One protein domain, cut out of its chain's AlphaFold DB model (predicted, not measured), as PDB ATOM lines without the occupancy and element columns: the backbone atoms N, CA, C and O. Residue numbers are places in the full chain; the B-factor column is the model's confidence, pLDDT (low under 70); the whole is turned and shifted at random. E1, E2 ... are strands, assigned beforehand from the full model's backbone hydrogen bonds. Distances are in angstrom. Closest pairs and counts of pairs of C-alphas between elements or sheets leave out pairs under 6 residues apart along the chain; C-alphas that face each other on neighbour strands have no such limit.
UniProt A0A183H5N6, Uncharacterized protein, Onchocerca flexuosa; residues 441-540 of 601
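Overview. This is residues 441 to 540 of the 601 residues of an uncharacterized protein of Onchocerca flexuosa (UniProt A0A183H5N6). This is one long, open antiparallel sheet of eight strands laid side by side in chain order, a single twisted slab with no helix or second sheet over either face. The chain zigzags from E1 at one edge to E8 at the other, so that the row of strands makes the longest axis, and small turns join strand to strand. The printed part has 100 residues, with no named helix and eight named strands in the order E1 E2 E3 E4 E5 E6 E7 E8, which is also the sheet's order; the class is all strand. The whole is loose, with a radius of gyration of the C-alphas of 16.7 A, and flat, spanning 60 by 33 by 16 A.

Arrangement. Start inside the sheet with E4, residues 478 to 485, and E5, residues 491 to 501. They are antiparallel neighbours at 163 degrees, and N 481 and O 495 are within hydrogen-bond range at 2.8 A. Going one way from E4 you meet E3, residues 468 to 475, where N 471 and O 482 are 2.8 A apart. Next is E2, residues 454 to 461, with N 457 and O 470 at 2.7 A, and then the edge strand E1, residues 441 to 451, with N 448 and O 456 at 2.8 A. Going the other way from E5 you meet E6, residues 504 to 513, where N 506 and O 498 are 2.7 A apart. E7, residues 516 to 528, follows with N 518 and O 511 at 2.7 A, and the other edge strand is E8, residues 532 to 539, with N 524 and O 536 at 2.8 A. The eight strands form a meander, each strand the antiparallel neighbour of the one before, and each successive pair is a hairpin. The sheet is twisted, with C-alphas up to 9.0 A off its best plane. E5 bends by 55 degrees at residue 497, and E7 bends by 75 degrees at residue 520. E1 and E8 are apart.

Along the chain. Find C-alpha 441 at (-3.540, 46.382, -16.428); from there E1 runs 31.8 A to C-alpha 451 at (7.575, 22.994, 2.057). E7, the longest strand by residues, measures 31.4 A, E6 28.3 A and E5 25.4 A. E2 measures 23.6 A, E3 22.6 A and E4 23.9 A. E8 runs 23.1 A and ends at C-alpha 539, at (-24.749, 18.204, -2.643).

Size, cuts and confidence. Look for the two C-alphas farthest apart at Ser 441 and Gly 530, 60.9 A from each other. The printed part has no cut. The link from E2 to E3, 6 residues, is short; the other links are tight. The mean pLDDT of the printed part is 80.9, and residues 523, 527 and 529 to 540 are under 70.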
ATOM      1  N   SER A 441      -3.352  47.460 -17.395       75.38
ATOM      2  CA  SER A 441      -3.540  46.382 -16.428       75.38
ATOM      3  C   SER A 441      -2.309  45.502 -16.287       75.38
ATOM      4  O   SER A 441      -1.661  45.133 -17.273       75.38
ATOM      5  N   LEU A 442      -2.030  45.142 -15.043       79.50
ATOM      6  CA  LEU A 442      -1.039  44.182 -14.623       79.50
ATOM      7  C   LEU A 442      -1.742  43.040 -13.888       79.50
ATOM      8  O   LEU A 442      -2.301  43.248 -12.813       79.50
ATOM      9  N   LEU A 443      -1.633  41.828 -14.424       77.31
ATOM     10  CA  LEU A 443      -2.066  40.608 -13.753       77.31
ATOM     11  C   LEU A 443      -0.842  39.741 -13.481       77.31
ATOM     12  O   LEU A 443      -0.061  39.458 -14.385       77.31
ATOM     13  N   LYS A 444      -0.661  39.304 -12.242       89.81
ATOM     14  CA  LYS A 444       0.430  38.409 -11.858       89.81
ATOM     15  C   LYS A 444      -0.141  37.253 -11.055       89.81
ATOM     16  O   LYS A 444      -0.945  37.469 -10.159       89.81
ATOM     17  N   ALA A 445       0.283  36.041 -11.367       82.44
ATOM     18  CA  ALA A 445       0.023  34.846 -10.583       82.44
ATOM     19  C   ALA A 445       1.366  34.292 -10.115       82.44
ATOM     20  O   ALA A 445       2.302  34.176 -10.907       82.44
ATOM     21  N   ARG A 446       1.479  33.967  -8.832       91.81
ATOM     22  CA  ARG A 446       2.699  33.412  -8.250       91.81
ATOM     23  C   ARG A 446       2.361  32.225  -7.370       91.81
ATOM     24  O   ARG A 446       1.416  32.291  -6.594       91.81
ATOM     25  N   ILE A 447       3.143  31.165  -7.504       88.75
ATOM     26  CA  ILE A 447       3.083  29.971  -6.671       88.75
ATOM     27  C   ILE A 447       4.407  29.883  -5.921       88.75
ATOM     28  O   ILE A 447       5.461  29.860  -6.552       88.75
ATOM     29  N   ASP A 448       4.347  29.823  -4.596       91.94
ATOM     30  CA  ASP A 448       5.493  29.657  -3.710       91.94
ATOM     31  C   ASP A 448       5.390  28.313  -2.979       91.94
ATOM     32  O   ASP A 448       4.393  28.010  -2.323       91.94
ATOM     33  N   LYS A 449       6.440  27.500  -3.065       91.25
ATOM     34  CA  LYS A 449       6.612  26.274  -2.289       91.25
ATOM     35  C   LYS A 449       7.176  26.639  -0.916       91.25
ATOM     36  O   LYS A 449       8.336  27.034  -0.795       91.25
ATOM     37  N   THR A 450       6.355  26.493   0.118       89.75
ATOM     38  CA  THR A 450       6.752  26.730   1.515       89.75
ATOM     39  C   THR A 450       7.439  25.492   2.104       89.75
ATOM     40  O   THR A 450       8.434  25.617   2.815       89.75
ATOM     41  N   SER A 451       6.953  24.295   1.764       87.06
ATOM     42  CA  SER A 451       7.575  22.994   2.057       87.06
ATOM     43  C   SER A 451       7.189  21.977   0.972       87.06
ATOM     44  O   SER A 451       6.432  22.312   0.063       87.06
ATOM     45  N   ASP A 452       7.682  20.735   1.034       84.12
ATOM     46  CA  ASP A 452       7.294  19.674   0.079       84.12
ATOM     47  C   ASP A 452       5.778  19.433   0.019       84.12
ATOM     48  O   ASP A 452       5.244  19.095  -1.041       84.12
ATOM     49  N   ASN A 453       5.095  19.740   1.121       88.31
ATOM     50  CA  ASN A 453       3.676  19.506   1.330       88.31
ATOM     51  C   ASN A 453       2.850  20.797   1.458       88.31
ATOM     52  O   ASN A 453       1.669  20.719   1.767       88.31
ATOM     53  N   HIS A 454       3.427  21.984   1.248       90.50
ATOM     54  CA  HIS A 454       2.708  23.251   1.424       90.50
ATOM     55  C   HIS A 454       3.070  24.255   0.328       90.50
ATOM     56  O   HIS A 454       4.226  24.668   0.197       90.50
ATOM     57  N   TYR A 455       2.056  24.694  -0.418       90.31
ATOM     58  CA  TYR A 455       2.163  25.654  -1.510       90.31
ATOM     59  C   TYR A 455       1.217  26.829  -1.282       90.31
ATOM     60  O   TYR A 455       0.058  26.638  -0.926       90.31
ATOM     61  N   LYS A 456       1.697  28.044  -1.543       91.94
ATOM     62  CA  LYS A 456       0.887  29.262  -1.550       91.94
ATOM     63  C   LYS A 456       0.716  29.754  -2.975       91.94
ATOM     64  O   LYS A 456       1.665  29.738  -3.750       91.94
ATOM     65  N   VAL A 457      -0.478  30.210  -3.310       89.44
ATOM     66  CA  VAL A 457      -0.840  30.785  -4.604       89.44
ATOM     67  C   VAL A 457      -1.305  32.213  -4.357       89.44
ATOM     68  O   VAL A 457      -2.169  32.442  -3.526       89.44
ATOM     69  N   GLY A 458      -0.753  33.184  -5.070       90.38
ATOM     70  CA  GLY A 458      -1.196  34.574  -5.012       90.38
ATOM     71  C   GLY A 458      -1.563  35.076  -6.398       90.38
ATOM     72  O   GLY A 458      -0.773  34.927  -7.333       90.38
ATOM     73  N   ILE A 459      -2.731  35.701  -6.525       86.44
ATOM     74  CA  ILE A 459      -3.137  36.441  -7.723       86.44
ATOM     75  C   ILE A 459      -3.127  37.926  -7.372       86.44
ATOM     76  O   ILE A 459      -3.680  38.347  -6.361       86.44
ATOM     77  N   TYR A 460      -2.464  38.716  -8.204       89.69
ATOM     78  CA  TYR A 460      -2.215  40.134  -8.005       89.69
ATOM     79  C   TYR A 460      -2.774  40.884  -9.206       89.69
ATOM     80  O   TYR A 460      -2.375  40.626 -10.343       89.69
ATOM     81  N   GLU A 461      -3.661  41.832  -8.945       85.00
ATOM     82  CA  GLU A 461      -4.267  42.677  -9.966       85.00
ATOM     83  C   GLU A 461      -3.914  44.136  -9.677       85.00
ATOM     84  O   GLU A 461      -4.294  44.678  -8.639       85.00
ATOM     85  N   ASN A 462      -3.145  44.763 -10.572       83.38
ATOM     86  CA  ASN A 462      -2.746  46.177 -10.505       83.38
ATOM     87  C   ASN A 462      -2.101  46.612  -9.176       83.38
ATOM     88  O   ASN A 462      -2.160  47.779  -8.796       83.38
ATOM     89  N   SER A 463      -1.497  45.670  -8.455       81.44
ATOM     90  CA  SER A 463      -1.036  45.848  -7.080       81.44
ATOM     91  C   SER A 463       0.142  44.922  -6.785       81.44
ATOM     92  O   SER A 463       0.265  43.839  -7.359       81.44
ATOM     93  N   GLU A 464       1.007  45.330  -5.857       81.69
ATOM     94  CA  GLU A 464       2.050  44.457  -5.306       81.69
ATOM     95  C   GLU A 464       1.517  43.487  -4.249       81.69
ATOM     96  O   GLU A 464       2.143  42.460  -3.996       81.69
ATOM     97  N   ARG A 465       0.349  43.779  -3.668       84.62
ATOM     98  CA  ARG A 465      -0.373  42.878  -2.763       84.62
ATOM     99  C   ARG A 465      -1.344  41.994  -3.544       84.62
ATOM    100  O   ARG A 465      -1.984  42.521  -4.464       84.62
ATOM    101  N   PRO A 466      -1.470  40.704  -3.189       86.06
ATOM    102  CA  PRO A 466      -2.424  39.823  -3.841       86.06
ATOM    103  C   PRO A 466      -3.847  40.326  -3.582       86.06
ATOM    104  O   PRO A 466      -4.163  40.782  -2.487       86.06
ATOM    105  N   SER A 467      -4.705  40.289  -4.598       82.88
ATOM    106  CA  SER A 467      -6.154  40.439  -4.410       82.88
ATOM    107  C   SER A 467      -6.756  39.162  -3.833       82.88
ATOM    108  O   SER A 467      -7.783  39.192  -3.162       82.88
ATOM    109  N   ILE A 468      -6.089  38.045  -4.091       85.06
ATOM    110  CA  ILE A 468      -6.564  36.702  -3.844       85.06
ATOM    111  C   ILE A 468      -5.373  35.842  -3.425       85.06
ATOM    112  O   ILE A 468      -4.330  35.855  -4.092       85.06
ATOM    113  N   VAL A 469      -5.559  35.043  -2.381       90.06
ATOM    114  CA  VAL A 469      -4.548  34.115  -1.870       90.06
ATOM    115  C   VAL A 469      -5.158  32.732  -1.729       90.06
ATOM    116  O   VAL A 469      -6.268  32.586  -1.232       90.06
ATOM    117  N   GLY A 470      -4.441  31.708  -2.168       88.75
ATOM    118  CA  GLY A 470      -4.785  30.320  -1.922       88.75
ATOM    119  C   GLY A 470      -3.646  29.555  -1.273       88.75
ATOM    120  O   GLY A 470      -2.476  29.887  -1.452       88.75
ATOM    121  N   GLU A 471      -3.987  28.516  -0.528       92.12
ATOM    122  CA  GLU A 471      -3.041  27.624   0.127       92.12
ATOM    123  C   GLU A 471      -3.427  26.176  -0.177       92.12
ATOM    124  O   GLU A 471      -4.583  25.779  -0.038       92.12
ATOM    125  N   LEU A 472      -2.450  25.388  -0.622       88.50
ATOM    126  CA  LEU A 472      -2.562  23.947  -0.810       88.50
ATOM    127  C   LEU A 472      -1.657  23.257   0.208       88.50
ATOM    128  O   LEU A 472      -0.434  23.380   0.133       88.50
ATOM    129  N   ASN A 473      -2.263  22.496   1.111       89.44
ATOM    130  CA  ASN A 473      -1.591  21.681   2.111       89.44
ATOM    131  C   ASN A 473      -1.832  20.197   1.817       89.44
ATOM    132  O   ASN A 473      -2.971  19.740   1.771       89.44
ATOM    133  N   LEU A 474      -0.760  19.441   1.618       84.69
ATOM    134  CA  LEU A 474      -0.747  17.998   1.394       84.69
ATOM    135  C   LEU A 474      -0.330  17.312   2.698       84.69
ATOM    136  O   LEU A 474       0.816  16.904   2.866       84.69
ATOM    137  N   ASN A 475      -1.244  17.252   3.660       81.44
ATOM    138  CA  ASN A 475      -0.956  16.640   4.954       81.44
ATOM    139  C   ASN A 475      -1.022  15.108   4.852       81.44
ATOM    140  O   ASN A 475      -1.655  14.575   3.941       81.44
ATOM    141  N   ASP A 476      -0.468  14.397   5.839       78.69
ATOM    142  CA  ASP A 476      -0.593  12.927   5.941       78.69
ATOM    143  C   ASP A 476      -2.062  12.478   6.021       78.69
ATOM    144  O   ASP A 476      -2.444  11.408   5.550       78.69
ATOM    145  N   ASN A 477      -2.908  13.359   6.557       80.44
ATOM    146  CA  ASN A 477      -4.351  13.192   6.640       80.44
ATOM    147  C   ASN A 477      -5.076  13.564   5.341       80.44
ATOM    148  O   ASN A 477      -6.294  13.550   5.338       80.44
ATOM    149  N   GLY A 478      -4.386  13.902   4.250       82.38
ATOM    150  CA  GLY A 478      -4.969  14.211   2.941       82.38
ATOM    151  C   GLY A 478      -4.930  15.698   2.545       82.38
ATOM    152  O   GLY A 478      -4.619  16.567   3.369       82.38
ATOM    153  N   PRO A 479      -5.196  16.009   1.260       86.94
ATOM    154  CA  PRO A 479      -5.072  17.353   0.705       86.94
ATOM    155  C   PRO A 479      -6.157  18.326   1.185       86.94
ATOM    156  O   PRO A 479      -7.341  17.990   1.274       86.94
ATOM    157  N   VAL A 480      -5.744  19.574   1.399       90.31
ATOM    158  CA  VAL A 480      -6.599  20.736   1.654       90.31
ATOM    159  C   VAL A 480      -6.183  21.853   0.723       90.31
ATOM    160  O   VAL A 480      -5.036  22.286   0.752       90.31
ATOM    161  N   PHE A 481      -7.121  22.332  -0.075       88.44
ATOM    162  CA  PHE A 481      -6.977  23.524  -0.883       88.44
ATOM    163  C   PHE A 481      -7.968  24.572  -0.407       88.44
ATOM    164  O   PHE A 481      -9.162  24.303  -0.283       88.44
ATOM    165  N   GLU A 482      -7.485  25.778  -0.182       89.38
ATOM    166  CA  GLU A 482      -8.325  26.904   0.175       89.38
ATOM    167  C   GLU A 482      -7.919  28.123  -0.639       89.38
ATOM    168  O   GLU A 482      -6.749  28.311  -0.954       89.38
ATOM    169  N   TYR A 483      -8.894  28.941  -1.004       88.94
ATOM    170  CA  TYR A 483      -8.734  30.128  -1.822       88.94
ATOM    171  C   TYR A 483      -9.622  31.242  -1.259       88.94
ATOM    172  O   TYR A 483     -10.832  31.066  -1.081       88.94
ATOM    173  N   ARG A 484      -9.011  32.389  -0.956       89.06
ATOM    174  CA  ARG A 484      -9.591  33.518  -0.222       89.06
ATOM    175  C   ARG A 484      -9.428  34.830  -0.978       89.06
ATOM    176  O   ARG A 484      -8.439  35.040  -1.680       89.06
ATOM    177  N   ASP A 485     -10.384  35.732  -0.783       84.56
ATOM    178  CA  ASP A 485     -10.192  37.153  -1.075       84.56
ATOM    179  C   ASP A 485      -9.313  37.776   0.018       84.56
ATOM    180  O   ASP A 485      -9.615  37.657   1.205       84.56
ATOM    181  N   GLU A 486      -8.221  38.435  -0.363       81.62
ATOM    182  CA  GLU A 486      -7.238  38.941   0.604       81.62
ATOM    183  C   GLU A 486      -7.775  40.131   1.417       81.62
ATOM    184  O   GLU A 486      -7.365  40.352   2.558       81.62
ATOM    185  N   ARG A 487      -8.706  40.917   0.860       81.44
ATOM    186  CA  ARG A 487      -9.241  42.108   1.535       81.44
ATOM    187  C   ARG A 487     -10.328  41.746   2.530       81.44
ATOM    188  O   ARG A 487     -10.327  42.281   3.635       81.44
ATOM    189  N   SER A 488     -11.262  40.884   2.138       82.81
ATOM    190  CA  SER A 488     -12.361  40.465   3.013       82.81
ATOM    191  C   SER A 488     -12.015  39.257   3.880       82.81
ATOM    192  O   SER A 488     -12.766  38.960   4.806       82.81
ATOM    193  N   GLN A 489     -10.906  38.560   3.590       84.00
ATOM    194  CA  GLN A 489     -10.538  37.268   4.187       84.00
ATOM    195  C   GLN A 489     -11.613  36.185   3.993       84.00
ATOM    196  O   GLN A 489     -11.606  35.145   4.655       84.00
ATOM    197  N   GLU A 490     -12.536  36.418   3.060       86.38
ATOM    198  CA  GLU A 490     -13.642  35.529   2.759       86.38
ATOM    199  C   GLU A 490     -13.141  34.362   1.908       86.38
ATOM    200  O   GLU A 490     -12.549  34.553   0.842       86.38
ATOM    201  N   VAL A 491     -13.394  33.143   2.376       88.25
ATOM    202  CA  VAL A 491     -13.093  31.914   1.642       88.25
ATOM    203  C   VAL A 491     -14.028  31.843   0.448       88.25
ATOM    204  O   VAL A 491     -15.239  31.713   0.602       88.25
ATOM    205  N   LYS A 492     -13.478  31.944  -0.756       86.75
ATOM    206  CA  LYS A 492     -14.239  31.823  -2.002       86.75
ATOM    207  C   LYS A 492     -14.319  30.373  -2.472       86.75
ATOM    208  O   LYS A 492     -15.230  30.039  -3.219       86.75
ATOM    209  N   LEU A 493     -13.390  29.529  -2.023       85.44
ATOM    210  CA  LEU A 493     -13.446  28.083  -2.191       85.44
ATOM    211  C   LEU A 493     -12.566  27.404  -1.141       85.44
ATOM    212  O   LEU A 493     -11.394  27.737  -1.000       85.44
ATOM    213  N   HIS A 494     -13.110  26.406  -0.470       89.81
ATOM    214  CA  HIS A 494     -12.381  25.388   0.269       89.81
ATOM    215  C   HIS A 494     -12.726  24.042  -0.345       89.81
ATOM    216  O   HIS A 494     -13.898  23.742  -0.560       89.81
ATOM    217  N   ALA A 495     -11.715  23.223  -0.591       86.69
ATOM    218  CA  ALA A 495     -11.854  21.847  -1.020       86.69
ATOM    219  C   ALA A 495     -10.858  20.988  -0.242       86.69
ATOM    220  O   ALA A 495      -9.655  21.231  -0.268       86.69
ATOM    221  N   SER A 496     -11.335  19.957   0.441       89.00
ATOM    222  CA  SER A 496     -10.468  19.027   1.161       89.00
ATOM    223  C   SER A 496     -10.920  17.596   0.973       89.00
ATOM    224  O   SER A 496     -12.118  17.340   0.938       89.00
ATOM    225  N   ALA A 497      -9.969  16.673   0.905       84.25
ATOM    226  CA  ALA A 497     -10.209  15.238   0.957       84.25
ATOM    227  C   ALA A 497      -9.312  14.673   2.052       84.25
ATOM    228  O   ALA A 497      -8.101  14.601   1.878       84.25
ATOM    229  N   GLN A 498      -9.891  14.347   3.201       85.75
ATOM    230  CA  GLN A 498      -9.136  14.039   4.403       85.75
ATOM    231  C   GLN A 498      -9.504  12.691   5.007       85.75
ATOM    232  O   GLN A 498     -10.676  12.352   5.112       85.75
ATOM    233  N   LYS A 499      -8.501  11.957   5.481       83.94
ATOM    234  CA  LYS A 499      -8.633  10.903   6.481       83.94
ATOM    235  C   LYS A 499      -8.582  11.567   7.858       83.94
ATOM    236  O   LYS A 499      -7.535  12.058   8.270       83.94
ATOM    237  N   LEU A 500      -9.716  11.620   8.551       79.31
ATOM    238  CA  LEU A 500      -9.816  12.241   9.876       79.31
ATOM    239  C   LEU A 500      -9.255  11.316  10.966       79.31
ATOM    240  O   LEU A 500      -8.644  11.787  11.922       79.31
ATOM    241  N   ASN A 501      -9.441  10.003  10.801       80.69
ATOM    242  CA  ASN A 501      -8.845   8.934  11.607       80.69
ATOM    243  C   ASN A 501      -8.900   7.601  10.824       80.69
ATOM    244  O   ASN A 501      -9.306   7.576   9.663       80.69
ATOM    245  N   ASP A 502      -8.487   6.481  11.427       78.56
ATOM    246  CA  ASP A 502      -8.488   5.155  10.773       78.56
ATOM    247  C   ASP A 502      -9.875   4.644  10.354       78.56
ATOM    248  O   ASP A 502      -9.972   3.741   9.524       78.56
ATOM    249  N   TYR A 503     -10.938   5.252  10.874       73.12
ATOM    250  CA  TYR A 503     -12.322   4.840  10.679       73.12
ATOM    251  C   TYR A 503     -13.174   5.914   9.992       73.12
ATOM    252  O   TYR A 503     -14.361   5.685   9.772       73.12
ATOM    253  N   GLU A 504     -12.610   7.074   9.647       79.06
ATOM    254  CA  GLU A 504     -13.369   8.215   9.137       79.06
ATOM    255  C   GLU A 504     -12.611   8.980   8.047       79.06
ATOM    256  O   GLU A 504     -11.470   9.411   8.234       79.06
ATOM    257  N   GLY A 505     -13.273   9.187   6.911       75.88
ATOM    258  CA  GLY A 505     -12.784   9.987   5.793       75.88
ATOM    259  C   GLY A 505     -13.835  10.989   5.323       75.88
ATOM    260  O   GLY A 505     -15.023  10.688   5.317       75.88
ATOM    261  N   LYS A 506     -13.410  12.183   4.915       85.50
ATOM    262  CA  LYS A 506     -14.288  13.293   4.549       85.50
ATOM    263  C   LYS A 506     -13.777  14.024   3.311       85.50
ATOM    264  O   LYS A 506     -12.655  14.517   3.302       85.50
ATOM    265  N   ILE A 507     -14.618  14.156   2.292       75.50
ATOM    266  CA  ILE A 507     -14.447  15.104   1.191       75.50
ATOM    267  C   ILE A 507     -15.405  16.268   1.432       75.50
ATOM    268  O   ILE A 507     -16.602  16.061   1.589       75.50
ATOM    269  N   ASP A 508     -14.887  17.486   1.500       85.62
ATOM    270  CA  ASP A 508     -15.619  18.683   1.918       85.62
ATOM    271  C   ASP A 508     -15.319  19.828   0.941       85.62
ATOM    272  O   ASP A 508     -14.155  20.193   0.768       85.62
ATOM    273  N   VAL A 509     -16.357  20.375   0.305       81.00
ATOM    274  CA  VAL A 509     -16.300  21.555  -0.563       81.00
ATOM    275  C   VAL A 509     -17.286  22.601  -0.059       81.00
ATOM    276  O   VAL A 509     -18.482  22.328   0.091       81.00
ATOM    277  N   TRP A 510     -16.792  23.805   0.203       88.44
ATOM    278  CA  TRP A 510     -17.603  24.915   0.694       88.44
ATOM    279  C   TRP A 510     -17.000  26.260   0.305       88.44
ATOM    280  O   TRP A 510     -15.808  26.366   0.024       88.44
ATOM    281  N   HIS A 511     -17.804  27.310   0.359       86.88
ATOM    282  CA  HIS A 511     -17.338  28.691   0.297       86.88
ATOM    283  C   HIS A 511     -17.969  29.506   1.422       86.88
ATOM    284  O   HIS A 511     -18.745  28.997   2.230       86.88
ATOM    285  N   SER A 512     -17.615  30.778   1.516       86.88
ATOM    286  CA  SER A 512     -18.242  31.717   2.431       86.88
ATOM    287  C   SER A 512     -18.814  32.912   1.693       86.88
ATOM    288  O   SER A 512     -18.226  33.403   0.729       86.88
ATOM    289  N   GLU A 513     -19.977  33.349   2.160       81.69
ATOM    290  CA  GLU A 513     -20.650  34.561   1.707       81.69
ATOM    291  C   GLU A 513     -21.132  35.332   2.938       81.69
ATOM    292  O   GLU A 513     -21.735  34.755   3.850       81.69
ATOM    293  N   ALA A 514     -20.814  36.625   3.009       82.50
ATOM    294  CA  ALA A 514     -21.088  37.474   4.167       82.50
ATOM    295  C   ALA A 514     -20.585  36.849   5.488       82.50
ATOM    296  O   ALA A 514     -21.265  36.882   6.515       82.50
ATOM    297  N   SER A 515     -19.381  36.258   5.450       79.69
ATOM    298  CA  SER A 515     -18.737  35.557   6.580       79.69
ATOM    299  C   SER A 515     -19.472  34.313   7.104       79.69
ATOM    300  O   SER A 515     -19.150  33.817   8.184       79.69
ATOM    301  N   LYS A 516     -20.449  33.772   6.368       84.88
ATOM    302  CA  LYS A 516     -21.111  32.506   6.716       84.88
ATOM    303  C   LYS A 516     -20.559  31.379   5.860       84.88
ATOM    304  O   LYS A 516     -20.435  31.552   4.655       84.88
ATOM    305  N   LYS A 517     -20.263  30.223   6.467       87.56
ATOM    306  CA  LYS A 517     -19.888  29.009   5.728       87.56
ATOM    307  C   LYS A 517     -21.107  28.462   4.989       87.56
ATOM    308  O   LYS A 517     -22.160  28.219   5.576       87.56
ATOM    309  N   ILE A 518     -20.918  28.238   3.704       83.19
ATOM    310  CA  ILE A 518     -21.893  27.769   2.744       83.19
ATOM    311  C   ILE A 518     -21.372  26.441   2.194       83.19
ATOM    312  O   ILE A 518     -20.441  26.400   1.400       83.19
ATOM    313  N   GLN A 519     -21.939  25.337   2.688       82.81
ATOM    314  CA  GLN A 519     -21.574  23.988   2.260       82.81
ATOM    315  C   GLN A 519     -22.102  23.737   0.841       82.81
ATOM    316  O   GLN A 519     -23.304  23.907   0.597       82.81
ATOM    317  N   ASP A 520     -21.222  23.323  -0.068       76.69
ATOM    318  CA  ASP A 520     -21.552  23.078  -1.477       76.69
ATOM    319  C   ASP A 520     -21.633  21.583  -1.770       76.69
ATOM    320  O   ASP A 520     -22.618  21.108  -2.335       76.69
ATOM    321  N   ALA A 521     -20.637  20.826  -1.306       72.12
ATOM    322  CA  ALA A 521     -20.640  19.372  -1.359       72.12
ATOM    323  C   ALA A 521     -19.940  18.773  -0.136       72.12
ATOM    324  O   ALA A 521     -18.953  19.312   0.356       72.12
ATOM    325  N   LEU A 522     -20.449  17.656   0.368       75.75
ATOM    326  CA  LEU A 522     -19.867  16.901   1.467       75.75
ATOM    327  C   LEU A 522     -20.077  15.410   1.209       75.75
ATOM    328  O   LEU A 522     -21.192  14.971   0.948       75.75
ATOM    329  N   LEU A 523     -19.009  14.638   1.335       64.69
ATOM    330  CA  LEU A 523     -19.039  13.189   1.448       64.69
ATOM    331  C   LEU A 523     -18.266  12.817   2.710       64.69
ATOM    332  O   LEU A 523     -17.048  12.940   2.736       64.69
ATOM    333  N   SER A 524     -18.959  12.367   3.748       75.62
ATOM    334  CA  SER A 524     -18.339  11.797   4.944       75.62
ATOM    335  C   SER A 524     -18.575  10.292   4.971       75.62
ATOM    336  O   SER A 524     -19.691   9.830   4.744       75.62
ATOM    337  N   LEU A 525     -17.525   9.521   5.220       70.00
ATOM    338  CA  LEU A 525     -17.530   8.067   5.309       70.00
ATOM    339  C   LEU A 525     -17.016   7.682   6.691       70.00
ATOM    340  O   LEU A 525     -15.885   8.011   7.033       70.00
ATOM    341  N   GLN A 526     -17.827   6.970   7.467       75.50
ATOM    342  CA  GLN A 526     -17.476   6.514   8.807       75.50
ATOM    343  C   GLN A 526     -17.732   5.010   8.946       75.50
ATOM    344  O   GLN A 526     -18.833   4.532   8.668       75.50
ATOM    345  N   VAL A 527     -16.733   4.269   9.417       64.31
ATOM    346  CA  VAL A 527     -16.827   2.849   9.766       64.31
ATOM    347  C   VAL A 527     -17.045   2.739  11.273       64.31
ATOM    348  O   VAL A 527     -16.236   3.213  12.064       64.31
ATOM    349  N   LYS A 528     -18.159   2.134  11.684       72.12
ATOM    350  CA  LYS A 528     -18.492   1.910  13.100       72.12
ATOM    351  C   LYS A 528     -18.137   0.489  13.540       72.12
ATOM    352  O   LYS A 528     -17.934  -0.394  12.702       72.12
ATOM    353  N   GLU A 529     -18.100   0.263  14.856       63.59
ATOM    354  CA  GLU A 529     -17.947  -1.075  15.445       63.59
ATOM    355  C   GLU A 529     -18.916  -2.079  14.795       63.59
ATOM    356  O   GLU A 529     -20.087  -1.775  14.559       63.59
ATOM    357  N   GLY A 530     -18.400  -3.262  14.442       58.97
ATOM    358  CA  GLY A 530     -19.121  -4.260  13.641       58.97
ATOM    359  C   GLY A 530     -18.972  -4.110  12.117       58.97
ATOM    360  O   GLY A 530     -19.717  -4.755  11.384       58.97
ATOM    361  N   ASN A 531     -18.024  -3.295  11.630       61.88
ATOM    362  CA  ASN A 531     -17.772  -3.021  10.201       61.88
ATOM    363  C   ASN A 531     -18.970  -2.392   9.466       61.88
ATOM    364  O   ASN A 531     -19.144  -2.576   8.259       61.88
ATOM    365  N   VAL A 532     -19.808  -1.640  10.186       50.06
ATOM    366  CA  VAL A 532     -20.973  -0.964   9.603       50.06
ATOM    367  C   VAL A 532     -20.533   0.351   8.969       50.06
ATOM    368  O   VAL A 532     -20.013   1.238   9.647       50.06
ATOM    369  N   TRP A 533     -20.773   0.483   7.666       50.69
ATOM    370  CA  TRP A 533     -20.461   1.679   6.888       50.69
ATOM    371  C   TRP A 533     -21.597   2.697   6.980       50.69
ATOM    372  O   TRP A 533     -22.743   2.392   6.652       50.69
ATOM    373  N   LYS A 534     -21.273   3.926   7.388       62.84
ATOM    374  CA  LYS A 534     -22.179   5.074   7.343       62.84
ATOM    375  C   LYS A 534     -21.612   6.115   6.386       62.84
ATOM    376  O   LYS A 534     -20.521   6.628   6.613       62.84
ATOM    377  N   SER A 535     -22.362   6.435   5.337       53.34
ATOM    378  CA  SER A 535     -22.056   7.546   4.441       53.34
ATOM    379  C   SER A 535     -23.030   8.700   4.669       53.34
ATOM    380  O   SER A 535     -24.231   8.500   4.849       53.34
ATOM    381  N   GLU A 536     -22.503   9.916   4.679       64.62
ATOM    382  CA  GLU A 536     -23.274  11.152   4.615       64.62
ATOM    383  C   GLU A 536     -22.880  11.868   3.331       64.62
ATOM    384  O   GLU A 536     -21.717  12.222   3.144       64.62
ATOM    385  N   ILE A 537     -23.846  12.028   2.428       58.03
ATOM    386  CA  ILE A 537     -23.645  12.680   1.137       58.03
ATOM    387  C   ILE A 537     -24.577  13.877   1.083       58.03
ATOM    388  O   ILE A 537     -25.790  13.738   1.223       58.03
ATOM    389  N   TYR A 538     -24.002  15.046   0.858       64.06
ATOM    390  CA  TYR A 538     -24.727  16.282   0.646       64.06
ATOM    391  C   TYR A 538     -24.167  16.967  -0.594       64.06
ATOM    392  O   TYR A 538     -22.962  17.160  -0.720       64.06
ATOM    393  N   ILE A 539     -25.055  17.343  -1.505       58.38
ATOM    394  CA  ILE A 539     -24.749  18.204  -2.643       58.38
ATOM    395  C   ILE A 539     -25.829  19.273  -2.654       58.38
ATOM    396  O   ILE A 539     -27.022  18.970  -2.578       58.38
ATOM    397  N   ARG A 540     -25.414  20.532  -2.716       66.75
ATOM    398  CA  ARG A 540     -26.322  21.671  -2.763       66.75
ATOM    399  C   ARG A 540     -27.163  21.643  -4.057       66.75
ATOM    400  O   ARG A 540     -26.582  21.722  -5.138       66.75
TER     401      ARG A 540